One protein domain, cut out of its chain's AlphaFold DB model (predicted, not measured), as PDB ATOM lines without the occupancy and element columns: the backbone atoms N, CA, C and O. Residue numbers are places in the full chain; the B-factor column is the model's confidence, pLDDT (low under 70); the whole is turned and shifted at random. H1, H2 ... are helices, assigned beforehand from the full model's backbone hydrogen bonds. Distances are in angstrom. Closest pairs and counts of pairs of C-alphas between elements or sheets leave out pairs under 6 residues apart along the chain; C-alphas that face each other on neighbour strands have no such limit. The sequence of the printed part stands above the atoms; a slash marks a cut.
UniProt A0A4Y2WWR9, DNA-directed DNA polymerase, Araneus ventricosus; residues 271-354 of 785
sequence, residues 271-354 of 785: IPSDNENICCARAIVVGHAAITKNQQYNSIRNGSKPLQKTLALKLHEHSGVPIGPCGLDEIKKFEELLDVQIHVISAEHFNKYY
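Overview. This is residues 271 to 354 of the 785 residues of the protein "DNA-directed DNA polymerase" of Araneus ventricosus (UniProt A0A4Y2WWR9). One helix, H3, serves as a base: H1 crosses it with its first half, and H4 stands on its last residues, so that H1 and H4 lie near each other with both about perpendicular to H3. Short H2 packs beside H1 at the first end of H3, and after H4 a tail with no named element, residues 339 to 354, runs away from H3 and folds back in a small turn. The longest axis has the link before H2 toward one end and this turn toward the other. The printed part has 84 residues with four named helices, H1 H2 H3 H4 in that order, and no named strand; the class is all helix. It is compact, with a radius of gyration of the C-alphas of 12.5 A and spans of 33 by 27 by 26 A.

Arrangement. Start from the first printed residue and go on to H1, residues 279 to 291. Its residues 285 to 290 alone touch H2, residues 297 to 301; the closest C-alphas, of Val 286 and Arg 301, are 5.4 A apart. Next comes the hub, H3, residues 306 to 319, which touches H2 only at the corner by their link, with the C-alphas of Ile 300 and Gln 308 closest at 4.8 A. Look back to H1: its residues 281 to 286 alone touch H3, about perpendicular at 82 degrees, and the closest C-alphas, of Ala 281 and Ala 312, are 5.1 A apart. Residues 315 to 319 of H3 alone touch H4, residues 328 to 338, about perpendicular at 81 degrees; the C-alphas of Ser 319 and Lys 333 are closest at 5.9 A. H1 and H4 are near each other, with 12 pairs of C-alphas within 10 A, while H2 and H4 are apart. In H1, H2 and H3 every O i to N i+4 pair is within hydrogen-bond range; in H4, 6 of 7 are.

Along the chain. Find C-alpha 279 at (-1.462, -20.656, -49.477), where H1 begins; it runs 18.5 A to residue 291. H2 follows at residues 297 to 301. Find C-alpha 306 at (-9.254, -9.444, -51.139); from there H3, the longest helix with 14 residues, runs 20.2 A to residue 319. H4 covers residues 328 to 338 over 15.2 A and ends at C-alpha 338, (4.519, -12.507, -35.627).

Size, cuts and confidence. The two C-alphas farthest apart, of Gln 295 and Phe 350, are 35.5 A apart. The printed part has no cut. The links from H1 to H2 and from H2 to H3 are tight, and that from H3 to H4 is short. In the tail, residues 345 to 346 pair with residues 352 to 353, antiparallel. The mean pLDDT of the printed part is 80.2; in this model residues 273, 275, 303 to 304 and 345 to 354 are under 70.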
ATOM      1  N   ILE A 271      -7.636 -23.867 -46.345       84.38
ATOM      2  CA  ILE A 271      -7.198 -22.839 -47.288       84.38
ATOM      3  C   ILE A 271      -7.041 -23.512 -48.655       84.38
ATOM      4  O   ILE A 271      -6.290 -24.485 -48.750       84.38
ATOM      5  N   PRO A 272      -7.767 -23.068 -49.695       72.50
ATOM      6  CA  PRO A 272      -7.617 -23.632 -51.028       72.50
ATOM      7  C   PRO A 272      -6.229 -23.306 -51.588       72.50
ATOM      8  O   PRO A 272      -5.664 -22.250 -51.304       72.50
ATOM      9  N   SER A 273      -5.691 -24.212 -52.402       68.75
ATOM     10  CA  SER A 273      -4.503 -23.940 -53.208       68.75
ATOM     11  C   SER A 273      -4.789 -22.782 -54.165       68.75
ATOM     12  O   SER A 273      -5.822 -22.781 -54.837       68.75
ATOM     13  N   ASP A 274      -3.884 -21.809 -54.226       70.31
ATOM     14  CA  ASP A 274      -3.952 -20.694 -55.165       70.31
ATOM     15  C   ASP A 274      -2.861 -20.819 -56.238       70.31
ATOM     16  O   ASP A 274      -1.847 -21.485 -56.040       70.31
ATOM     17  N   ASN A 275      -3.078 -20.179 -57.390       69.56
ATOM     18  CA  ASN A 275      -2.138 -20.213 -58.519       69.56
ATOM     19  C   ASN A 275      -0.835 -19.436 -58.241       69.56
ATOM     20  O   ASN A 275       0.108 -19.512 -59.020       69.56
ATOM     21  N   GLU A 276      -0.798 -18.665 -57.155       72.94
ATOM     22  CA  GLU A 276       0.319 -17.800 -56.765       72.94
ATOM     23  C   GLU A 276       1.235 -18.473 -55.725       72.94
ATOM     24  O   GLU A 276       2.262 -17.911 -55.355       72.94
ATOM     25  N   ASN A 277       0.893 -19.691 -55.284       81.50
ATOM     26  CA  ASN A 277       1.592 -20.491 -54.275       81.50
ATOM     27  C   ASN A 277       1.763 -19.809 -52.901       81.50
ATOM     28  O   ASN A 277       2.683 -20.149 -52.160       81.50
ATOM     29  N   ILE A 278       0.860 -18.902 -52.512       87.38
ATOM     30  CA  ILE A 278       0.909 -18.169 -51.225       87.38
ATOM     31  C   ILE A 278      -0.019 -18.764 -50.151       87.38
ATOM     32  O   ILE A 278      -0.287 -18.146 -49.116       87.38
ATOM     33  N   CYS A 279      -0.519 -19.981 -50.372       87.56
ATOM     34  CA  CYS A 279      -1.462 -20.656 -49.477       87.56
ATOM     35  C   CYS A 279      -0.927 -20.818 -48.039       87.56
ATOM     36  O   CYS A 279      -1.708 -20.745 -47.088       87.56
ATOM     37  N   CYS A 280       0.394 -20.958 -47.868       87.62
ATOM     38  CA  CYS A 280       1.054 -21.000 -46.562       87.62
ATOM     39  C   CYS A 280       0.871 -19.678 -45.797       87.62
ATOM     40  O   CYS A 280       0.302 -19.672 -44.704       87.62
ATOM     41  N   ALA A 281       1.252 -18.547 -46.400       89.38
ATOM     42  CA  ALA A 281       1.092 -17.227 -45.793       89.38
ATOM     43  C   ALA A 281      -0.385 -16.902 -45.511       89.38
ATOM     44  O   ALA A 281      -0.714 -16.386 -44.442       89.38
ATOM     45  N   ARG A 282      -1.306 -17.283 -46.408       90.06
ATOM     46  CA  ARG A 282      -2.756 -17.155 -46.168       90.06
ATOM     47  C   ARG A 282      -3.212 -17.945 -44.939       90.06
ATOM     48  O   ARG A 282      -3.979 -17.420 -44.134       90.06
ATOM     49  N   ALA A 283      -2.741 -19.183 -44.771       90.00
ATOM     50  CA  ALA A 283      -3.069 -20.004 -43.606       90.00
ATOM     51  C   ALA A 283      -2.555 -19.379 -42.302       90.00
ATOM     52  O   ALA A 283      -3.293 -19.334 -41.316       90.00
ATOM     53  N   ILE A 284      -1.334 -18.839 -42.320       90.44
ATOM     54  CA  ILE A 284      -0.719 -18.169 -41.168       90.44
ATOM     55  C   ILE A 284      -1.509 -16.915 -40.785       90.44
ATOM     56  O   ILE A 284      -1.865 -16.759 -39.621       90.44
ATOM     57  N   VAL A 285      -1.876 -16.067 -41.751       91.31
ATOM     58  CA  VAL A 285      -2.692 -14.864 -41.509       91.31
ATOM     59  C   VAL A 285      -4.043 -15.218 -40.878       91.31
ATOM     60  O   VAL A 285      -4.464 -14.581 -39.910       91.31
ATOM     61  N   VAL A 286      -4.721 -16.256 -41.380       90.44
ATOM     62  CA  VAL A 286      -6.005 -16.717 -40.824       90.44
ATOM     63  C   VAL A 286      -5.837 -17.270 -39.408       90.44
ATOM     64  O   VAL A 286      -6.654 -16.969 -38.535       90.44
ATOM     65  N   GLY A 287      -4.790 -18.062 -39.166       89.06
ATOM     66  CA  GLY A 287      -4.468 -18.595 -37.842       89.06
ATOM     67  C   GLY A 287      -4.149 -17.488 -36.836       89.06
ATOM     68  O   GLY A 287      -4.726 -17.454 -35.750       89.06
ATOM     69  N   HIS A 288      -3.311 -16.530 -37.229       87.94
ATOM     70  CA  HIS A 288      -2.933 -15.384 -36.409       87.94
ATOM     71  C   HIS A 288      -4.144 -14.508 -36.060       87.94
ATOM     72  O   HIS A 288      -4.347 -14.168 -34.895       87.94
ATOM     73  N   ALA A 289      -5.016 -14.214 -37.032       88.81
ATOM     74  CA  ALA A 289      -6.259 -13.475 -36.801       88.81
ATOM     75  C   ALA A 289      -7.211 -14.194 -35.823       88.81
ATOM     76  O   ALA A 289      -7.914 -13.537 -35.053       88.81
ATOM     77  N   ALA A 290      -7.229 -15.534 -35.825       86.25
ATOM     78  CA  ALA A 290      -8.017 -16.325 -34.878       86.25
ATOM     79  C   ALA A 290      -7.475 -16.210 -33.444       86.25
ATOM     80  O   ALA A 290      -8.246 -16.012 -32.504       86.25
ATOM     81  N   ILE A 291      -6.153 -16.326 -33.280       83.12
ATOM     82  CA  ILE A 291      -5.472 -16.289 -31.975       83.12
ATOM     83  C   ILE A 291      -5.590 -14.900 -31.343       83.12
ATOM     84  O   ILE A 291      -5.933 -14.777 -30.167       83.12
ATOM     85  N   THR A 292      -5.385 -13.855 -32.144       82.38
ATOM     86  CA  THR A 292      -5.475 -12.449 -31.717       82.38
ATOM     87  C   THR A 292      -6.914 -11.948 -31.558       82.38
ATOM     88  O   THR A 292      -7.125 -10.816 -31.131       82.38
ATOM     89  N   LYS A 293      -7.922 -12.786 -31.857       82.69
ATOM     90  CA  LYS A 293      -9.354 -12.435 -31.827       82.69
ATOM     91  C   LYS A 293      -9.663 -11.172 -32.639       82.69
ATOM     92  O   LYS A 293     -10.412 -10.301 -32.194       82.69
ATOM     93  N   ASN A 294      -9.085 -11.080 -33.835       83.06
ATOM     94  CA  ASN A 294      -9.262  -9.931 -34.712       83.06
ATOM     95  C   ASN A 294     -10.755  -9.724 -35.045       83.06
ATOM     96  O   ASN A 294     -11.463 -10.669 -35.401       83.06
ATOM     97  N   GLN A 295     -11.237  -8.481 -34.953       81.38
ATOM     98  CA  GLN A 295     -12.645  -8.132 -35.197       81.38
ATOM     99  C   GLN A 295     -13.115  -8.509 -36.611       81.38
ATOM    100  O   GLN A 295     -14.281  -8.842 -36.814       81.38
ATOM    101  N   GLN A 296     -12.197  -8.537 -37.578       82.50
ATOM    102  CA  GLN A 296     -12.445  -8.894 -38.971       82.50
ATOM    103  C   GLN A 296     -12.118 -10.359 -39.288       82.50
ATOM    104  O   GLN A 296     -12.030 -10.732 -40.459       82.50
ATOM    105  N   TYR A 297     -11.967 -11.223 -38.277       86.06
ATOM    106  CA  TYR A 297     -11.617 -12.637 -38.458       86.06
ATOM    107  C   TYR A 297     -12.483 -13.349 -39.507       86.06
ATOM    108  O   TYR A 297     -11.958 -14.096 -40.323       86.06
ATOM    109  N   ASN A 298     -13.793 -13.089 -39.544       82.50
ATOM    110  CA  ASN A 298     -14.685 -13.710 -40.530       82.50
ATOM    111  C   ASN A 298     -14.366 -13.285 -41.974       82.50
ATOM    112  O   ASN A 298     -14.451 -14.110 -42.885       82.50
ATOM    113  N   SER A 299     -13.956 -12.032 -42.177       81.94
ATOM    114  CA  SER A 299     -13.524 -11.508 -43.477       81.94
ATOM    115  C   SER A 299     -12.158 -12.062 -43.876       81.94
ATOM    116  O   SER A 299     -11.975 -12.451 -45.025       81.94
ATOM    117  N   ILE A 300     -11.224 -12.174 -42.924       84.81
ATOM    118  CA  ILE A 300      -9.877 -12.729 -43.143       84.81
ATOM    119  C   ILE A 300      -9.937 -14.238 -43.403       84.81
ATOM    120  O   ILE A 300      -9.221 -14.759 -44.254       84.81
ATOM    121  N   ARG A 301     -10.808 -14.965 -42.700       84.75
ATOM    122  CA  ARG A 301     -11.024 -16.407 -42.875       84.75
ATOM    123  C   ARG A 301     -11.589 -16.737 -44.256       84.75
ATOM    124  O   ARG A 301     -11.302 -17.809 -44.786       84.75
ATOM    125  N   ASN A 302     -12.400 -15.851 -44.832       79.31
ATOM    126  CA  ASN A 302     -13.013 -16.078 -46.130       79.31
ATOM    127  C   ASN A 302     -12.041 -15.742 -47.274       79.31
ATOM    128  O   ASN A 302     -11.900 -14.587 -47.667       79.31
ATOM    129  N   GLY A 303     -11.421 -16.771 -47.858       66.62
ATOM    130  CA  GLY A 303     -10.428 -16.616 -48.928       66.62
ATOM    131  C   GLY A 303     -10.944 -16.044 -50.255       66.62
ATOM    132  O   GLY A 303     -10.133 -15.762 -51.133       66.62
ATOM    133  N   SER A 304     -12.261 -15.840 -50.401       65.94
ATOM    134  CA  SER A 304     -12.855 -15.114 -51.538       65.94
ATOM    135  C   SER A 304     -12.755 -13.588 -51.410       65.94
ATOM    136  O   SER A 304     -13.004 -12.875 -52.380       65.94
ATOM    137  N   LYS A 305     -12.396 -13.067 -50.229       73.19
ATOM    138  CA  LYS A 305     -12.249 -11.628 -49.988       73.19
ATOM    139  C   LYS A 305     -10.804 -11.165 -50.254       73.19
ATOM    140  O   LYS A 305      -9.869 -11.866 -49.860       73.19
ATOM    141  N   PRO A 306     -10.595  -9.964 -50.838       76.88
ATOM    142  CA  PRO A 306      -9.254  -9.444 -51.139       76.88
ATOM    143  C   PRO A 306      -8.352  -9.314 -49.905       76.88
ATOM    144  O   PRO A 306      -7.146  -9.516 -49.996       76.88
ATOM    145  N   LEU A 307      -8.947  -9.045 -48.738       83.06
ATOM    146  CA  LEU A 307      -8.237  -8.770 -47.488       83.06
ATOM    147  C   LEU A 307      -7.280  -9.897 -47.062       83.06
ATOM    148  O   LEU A 307      -6.149  -9.617 -46.671       83.06
ATOM    149  N   GLN A 308      -7.687 -11.170 -47.185       88.38
ATOM    150  CA  GLN A 308      -6.825 -12.312 -46.844       88.38
ATOM    151  C   GLN A 308      -5.561 -12.336 -47.715       88.38
ATOM    152  O   GLN A 308      -4.459 -12.553 -47.214       88.38
ATOM    153  N   LYS A 309      -5.728 -12.094 -49.020       87.06
ATOM    154  CA  LYS A 309      -4.626 -12.060 -49.985       87.06
ATOM    155  C   LYS A 309      -3.702 -10.874 -49.714       87.06
ATOM    156  O   LYS A 309      -2.492 -11.056 -49.650       87.06
ATOM    157  N   THR A 310      -4.261  -9.684 -49.503       87.50
ATOM    158  CA  THR A 310      -3.488  -8.467 -49.216       87.50
ATOM    159  C   THR A 310      -2.633  -8.619 -47.959       87.50
ATOM    160  O   THR A 310      -1.457  -8.260 -47.967       87.50
ATOM    161  N   LEU A 311      -3.191  -9.197 -46.891       88.62
ATOM    162  CA  LEU A 311      -2.451  -9.462 -45.656       88.62
ATOM    163  C   LEU A 311      -1.353 -10.516 -45.852       88.62
ATOM    164  O   LEU A 311      -0.261 -10.348 -45.319       88.62
ATOM    165  N   ALA A 312      -1.599 -11.563 -46.646       89.69
ATOM    166  CA  ALA A 312      -0.585 -12.571 -46.957       89.69
ATOM    167  C   ALA A 312       0.593 -11.977 -47.752       89.69
ATOM    168  O   ALA A 312       1.746 -12.231 -47.417       89.69
ATOM    169  N   LEU A 313       0.320 -11.134 -48.753       89.94
ATOM    170  CA  LEU A 313       1.365 -10.448 -49.527       89.94
ATOM    171  C   LEU A 313       2.199  -9.506 -48.653       89.94
ATOM    172  O   LEU A 313       3.423  -9.486 -48.753       89.94
ATOM    173  N   LYS A 314       1.553  -8.783 -47.736       88.06
ATOM    174  CA  LYS A 314       2.266  -7.936 -46.776       88.06
ATOM    175  C   LYS A 314       3.056  -8.744 -45.754       88.06
ATOM    176  O   LYS A 314       4.114  -8.287 -45.338       88.06
ATOM    177  N   LEU A 315       2.602  -9.938 -45.372       91.06
ATOM    178  CA  LEU A 315       3.374 -10.828 -44.505       91.06
ATOM    179  C   LEU A 315       4.694 -11.245 -45.175       91.06
ATOM    180  O   LEU A 315       5.739 -11.198 -44.528       91.06
ATOM    181  N   HIS A 316       4.668 -11.578 -46.469       90.75
ATOM    182  CA  HIS A 316       5.877 -11.825 -47.267       90.75
ATOM    183  C   HIS A 316       6.809 -10.606 -47.297       90.75
ATOM    184  O   HIS A 316       7.997 -10.726 -47.005       90.75
ATOM    185  N   GLU A 317       6.257  -9.423 -47.572       89.88
ATOM    186  CA  GLU A 317       7.011  -8.165 -47.620       89.88
ATOM    187  C   GLU A 317       7.705  -7.845 -46.284       89.88
ATOM    188  O   GLU A 317       8.914  -7.624 -46.253       89.88
ATOM    189  N   HIS A 318       6.973  -7.887 -45.166       85.50
ATOM    190  CA  HIS A 318       7.492  -7.500 -43.847       85.50
ATOM    191  C   HIS A 318       8.466  -8.521 -43.246       85.50
ATOM    192  O   HIS A 318       9.307  -8.155 -42.429       85.50
ATOM    193  N   SER A 319       8.365  -9.793 -43.633       86.00
ATOM    194  CA  SER A 319       9.277 -10.856 -43.176       86.00
ATOM    195  C   SER A 319      10.512 -11.017 -44.069       86.00
ATOM    196  O   SER A 319      11.404 -11.807 -43.756       86.00
ATOM    197  N   GLY A 320      10.572 -10.305 -45.202       86.94
ATOM    198  CA  GLY A 320      11.623 -10.482 -46.204       86.94
ATOM    199  C   GLY A 320      11.608 -11.868 -46.862       86.94
ATOM    200  O   GLY A 320      12.652 -12.344 -47.319       86.94
ATOM    201  N   VAL A 321      10.455 -12.544 -46.880       88.56
ATOM    202  CA  VAL A 321      10.261 -13.841 -47.542       88.56
ATOM    203  C   VAL A 321       9.774 -13.598 -48.976       88.56
ATOM    204  O   VAL A 321       8.712 -12.999 -49.148       88.56
ATOM    205  N   PRO A 322      10.486 -14.076 -50.017       88.19
ATOM    206  CA  PRO A 322      10.030 -13.959 -51.402       88.19
ATOM    207  C   PRO A 322       8.616 -14.520 -51.600       88.19
ATOM    208  O   PRO A 322       8.244 -15.518 -50.983       88.19
ATOM    209  N   ILE A 323       7.824 -13.883 -52.464       87.88
ATOM    210  CA  ILE A 323       6.467 -14.347 -52.779       87.88
ATOM    211  C   ILE A 323       6.568 -15.679 -53.530       87.88
ATOM    212  O   ILE A 323       7.170 -15.742 -54.603       87.88
ATOM    213  N   GLY A 324       5.979 -16.734 -52.969       85.00
ATOM    214  CA  GLY A 324       6.008 -18.073 -53.549       85.00
ATOM    215  C   GLY A 324       5.823 -19.185 -52.509       85.00
ATOM    216  O   GLY A 324       5.440 -18.906 -51.368       85.00
ATOM    217  N   PRO A 325       6.093 -20.450 -52.892       83.25
ATOM    218  CA  PRO A 325       5.951 -21.588 -51.993       83.25
ATOM    219  C   PRO A 325       6.902 -21.457 -50.798       83.25
ATOM    220  O   PRO A 325       8.074 -21.134 -50.960       83.25
ATOM    221  N   CYS A 326       6.384 -21.726 -49.600       84.50
ATOM    222  CA  CYS A 326       7.122 -21.595 -48.344       84.50
ATOM    223  C   CYS A 326       7.463 -22.975 -47.765       84.50
ATOM    224  O   CYS A 326       6.581 -23.829 -47.642       84.50
ATOM    225  N   GLY A 327       8.724 -23.170 -47.382       81.06
ATOM    226  CA  GLY A 327       9.211 -24.279 -46.570       81.06
ATOM    227  C   GLY A 327       9.377 -23.886 -45.098       81.06
ATOM    228  O   GLY A 327       8.838 -22.885 -44.629       81.06
ATOM    229  N   LEU A 328      10.115 -24.700 -44.338       79.00
ATOM    230  CA  LEU A 328      10.310 -24.485 -42.896       79.00
ATOM    231  C   LEU A 328      11.152 -23.234 -42.591       79.00
ATOM    232  O   LEU A 328      10.887 -22.550 -41.604       79.00
ATOM    233  N   ASP A 329      12.122 -22.912 -43.447       81.25
ATOM    234  CA  ASP A 329      12.993 -21.747 -43.267       81.25
ATOM    235  C   ASP A 329      12.227 -20.428 -43.461       81.25
ATOM    236  O   ASP A 329      12.440 -19.462 -42.726       81.25
ATOM    237  N   GLU A 330      11.288 -20.388 -44.411       86.75
ATOM    238  CA  GLU A 330      10.373 -19.259 -44.592       86.75
ATOM    239  C   GLU A 330       9.394 -19.132 -43.421       86.75
ATOM    240  O   GLU A 330       9.156 -18.026 -42.935       86.75
ATOM    241  N   ILE A 331       8.866 -20.255 -42.921       87.19
ATOM    242  CA  ILE A 331       7.950 -20.265 -41.772       87.19
ATOM    243  C   ILE A 331       8.623 -19.699 -40.525       87.19
ATOM    244  O   ILE A 331       8.009 -18.887 -39.836       87.19
ATOM    245  N   LYS A 332       9.894 -20.029 -40.284       82.31
ATOM    246  CA  LYS A 332      10.661 -19.481 -39.160       82.31
ATOM    247  C   LYS A 332      10.736 -17.950 -39.185       82.31
ATOM    248  O   LYS A 332      10.599 -17.302 -38.152       82.31
ATOM    249  N   LYS A 333      10.881 -17.349 -40.370       87.38
ATOM    250  CA  LYS A 333      10.861 -15.883 -40.523       87.38
ATOM    251  C   LYS A 333       9.484 -15.290 -40.220       87.38
ATOM    252  O   LYS A 333       9.394 -14.195 -39.669       87.38
ATOM    253  N   PHE A 334       8.405 -16.003 -40.552       89.56
ATOM    254  CA  PHE A 334       7.054 -15.595 -40.166       89.56
ATOM    255  C   PHE A 334       6.819 -15.718 -38.651       89.56
ATOM    256  O   PHE A 334       6.184 -14.832 -38.083       89.56
ATOM    257  N   GLU A 335       7.339 -16.762 -37.994       86.12
ATOM    258  CA  GLU A 335       7.288 -16.926 -36.528       86.12
ATOM    259  C   GLU A 335       7.973 -15.762 -35.806       86.12
ATOM    260  O   GLU A 335       7.392 -15.170 -34.898       86.12
ATOM    261  N   GLU A 336       9.185 -15.401 -36.246       85.44
ATOM    262  CA  GLU A 336       9.964 -14.294 -35.680       85.44
ATOM    263  C   GLU A 336       9.240 -12.947 -35.822       85.44
ATOM    264  O   GLU A 336       9.235 -12.148 -34.887       85.44
ATOM    265  N   LEU A 337       8.597 -12.701 -36.968       86.81
ATOM    266  CA  LEU A 337       7.856 -11.461 -37.216       86.81
ATOM    267  C   LEU A 337       6.566 -11.364 -36.389       86.81
ATOM    268  O   LEU A 337       6.212 -10.283 -35.920       86.81
ATOM    269  N   LEU A 338       5.835 -12.471 -36.267       84.94
ATOM    270  CA  LEU A 338       4.519 -12.507 -35.627       84.94
ATOM    271  C   LEU A 338       4.585 -12.806 -34.121       84.94
ATOM    272  O   LEU A 338       3.559 -12.711 -33.456       84.94
ATOM    273  N   ASP A 339       5.759 -13.161 -33.588       82.69
ATOM    274  CA  ASP A 339       5.960 -13.593 -32.195       82.69
ATOM    275  C   ASP A 339       5.008 -14.739 -31.795       82.69
ATOM    276  O   ASP A 339       4.403 -14.766 -30.719       82.69
ATOM    277  N   VAL A 340       4.848 -15.705 -32.704       80.81
ATOM    278  CA  VAL A 340       4.027 -16.906 -32.506       80.81
ATOM    279  C   VAL A 340       4.794 -18.155 -32.910       80.81
ATOM    280  O   VAL A 340       5.617 -18.124 -33.817       80.81
ATOM    281  N   GLN A 341       4.472 -19.276 -32.268       78.56
ATOM    282  CA  GLN A 341       4.955 -20.591 -32.678       78.56
ATOM    283  C   GLN A 341       3.986 -21.214 -33.694       78.56
ATOM    284  O   GLN A 341       2.782 -21.317 -33.433       78.56
ATOM    285  N   ILE A 342       4.502 -21.653 -34.839       80.31
ATOM    286  CA  ILE A 342       3.757 -22.251 -35.947       80.31
ATOM    287  C   ILE A 342       4.123 -23.733 -36.045       80.31
ATOM    288  O   ILE A 342       5.203 -24.121 -36.480       80.31
ATOM    289  N   HIS A 343       3.176 -24.601 -35.693       71.00
ATOM    290  CA  HIS A 343       3.368 -26.043 -35.810       71.00
ATOM    291  C   HIS A 343       2.967 -26.555 -37.201       71.00
ATOM    292  O   HIS A 343       1.791 -26.515 -37.572       71.00
ATOM    293  N   VAL A 344       3.931 -27.101 -37.946       75.81
ATOM    294  CA  VAL A 344       3.704 -27.690 -39.274       75.81
ATOM    295  C   VAL A 344       3.534 -29.204 -39.158       75.81
ATOM    296  O   VAL A 344       4.390 -29.899 -38.612       75.81
ATOM    297  N   ILE A 345       2.422 -29.722 -39.686       68.00
ATOM    298  CA  ILE A 345       2.104 -31.155 -39.712       68.00
ATOM    299  C   ILE A 345       1.813 -31.554 -41.158       68.00
ATOM    300  O   ILE A 345       0.860 -31.061 -41.761       68.00
ATOM    301  N   SER A 346       2.610 -32.471 -41.706       66.69
ATOM    302  CA  SER A 346       2.464 -32.924 -43.092       66.69
ATOM    303  C   SER A 346       1.801 -34.300 -43.175       66.69
ATOM    304  O   SER A 346       2.365 -35.289 -42.704       66.69
ATOM    305  N   ALA A 347       0.639 -34.375 -43.831       58.94
ATOM    306  CA  ALA A 347      -0.057 -35.637 -44.101       58.94
ATOM    307  C   ALA A 347       0.757 -36.556 -45.033       58.94
ATOM    308  O   ALA A 347       0.916 -37.738 -44.739       58.94
ATOM    309  N   GLU A 348       1.385 -35.986 -46.065       54.06
ATOM    310  CA  GLU A 348       2.274 -36.694 -47.007       54.06
ATOM    311  C   GLU A 348       3.546 -37.235 -46.333       54.06
ATOM    312  O   GLU A 348       4.191 -38.152 -46.829       54.06
ATOM    313  N   HIS A 349       3.873 -36.711 -45.147       54.34
ATOM    314  CA  HIS A 349       5.008 -37.141 -44.333       54.34
ATOM    315  C   HIS A 349       4.552 -37.790 -43.013       54.34
ATOM    316  O   HIS A 349       5.238 -37.690 -41.993       54.34
ATOM    317  N   PHE A 350       3.411 -38.494 -43.032       51.97
ATOM    318  CA  PHE A 350       2.886 -39.305 -41.920       51.97
ATOM    319  C   PHE A 350       2.568 -38.520 -40.635       51.97
ATOM    320  O   PHE A 350       2.753 -39.031 -39.531       51.97
ATOM    321  N   ASN A 351       2.072 -37.289 -40.760       51.16
ATOM    322  CA  ASN A 351       1.676 -36.415 -39.645       51.16
ATOM    323  C   ASN A 351       2.828 -36.049 -38.695       51.16
ATOM    324  O   ASN A 351       2.605 -35.864 -37.498       51.16
ATOM    325  N   LYS A 352       4.063 -35.964 -39.205       49.16
ATOM    326  CA  LYS A 352       5.251 -35.647 -38.396       49.16
ATOM    327  C   LYS A 352       5.453 -34.136 -38.219       49.16
ATOM    328  O   LYS A 352       5.175 -33.360 -39.132       49.16
ATOM    329  N   TYR A 353       5.943 -33.775 -37.031       44.75
ATOM    330  CA  TYR A 353       6.340 -32.433 -36.602       44.75
ATOM    331  C   TYR A 353       7.801 -32.162 -36.999       44.75
ATOM    332  O   TYR A 353       8.662 -33.001 -36.729       44.75
ATOM    333  N   TYR A 354       8.086 -31.022 -37.628       45.88
ATOM    334  CA  TYR A 354       9.441 -30.618 -38.025       45.88
ATOM    335  C   TYR A 354       9.693 -29.164 -37.599       45.88
ATOM    336  O   TYR A 354       9.084 -28.273 -38.180       45.88
TER     337      TYR A 354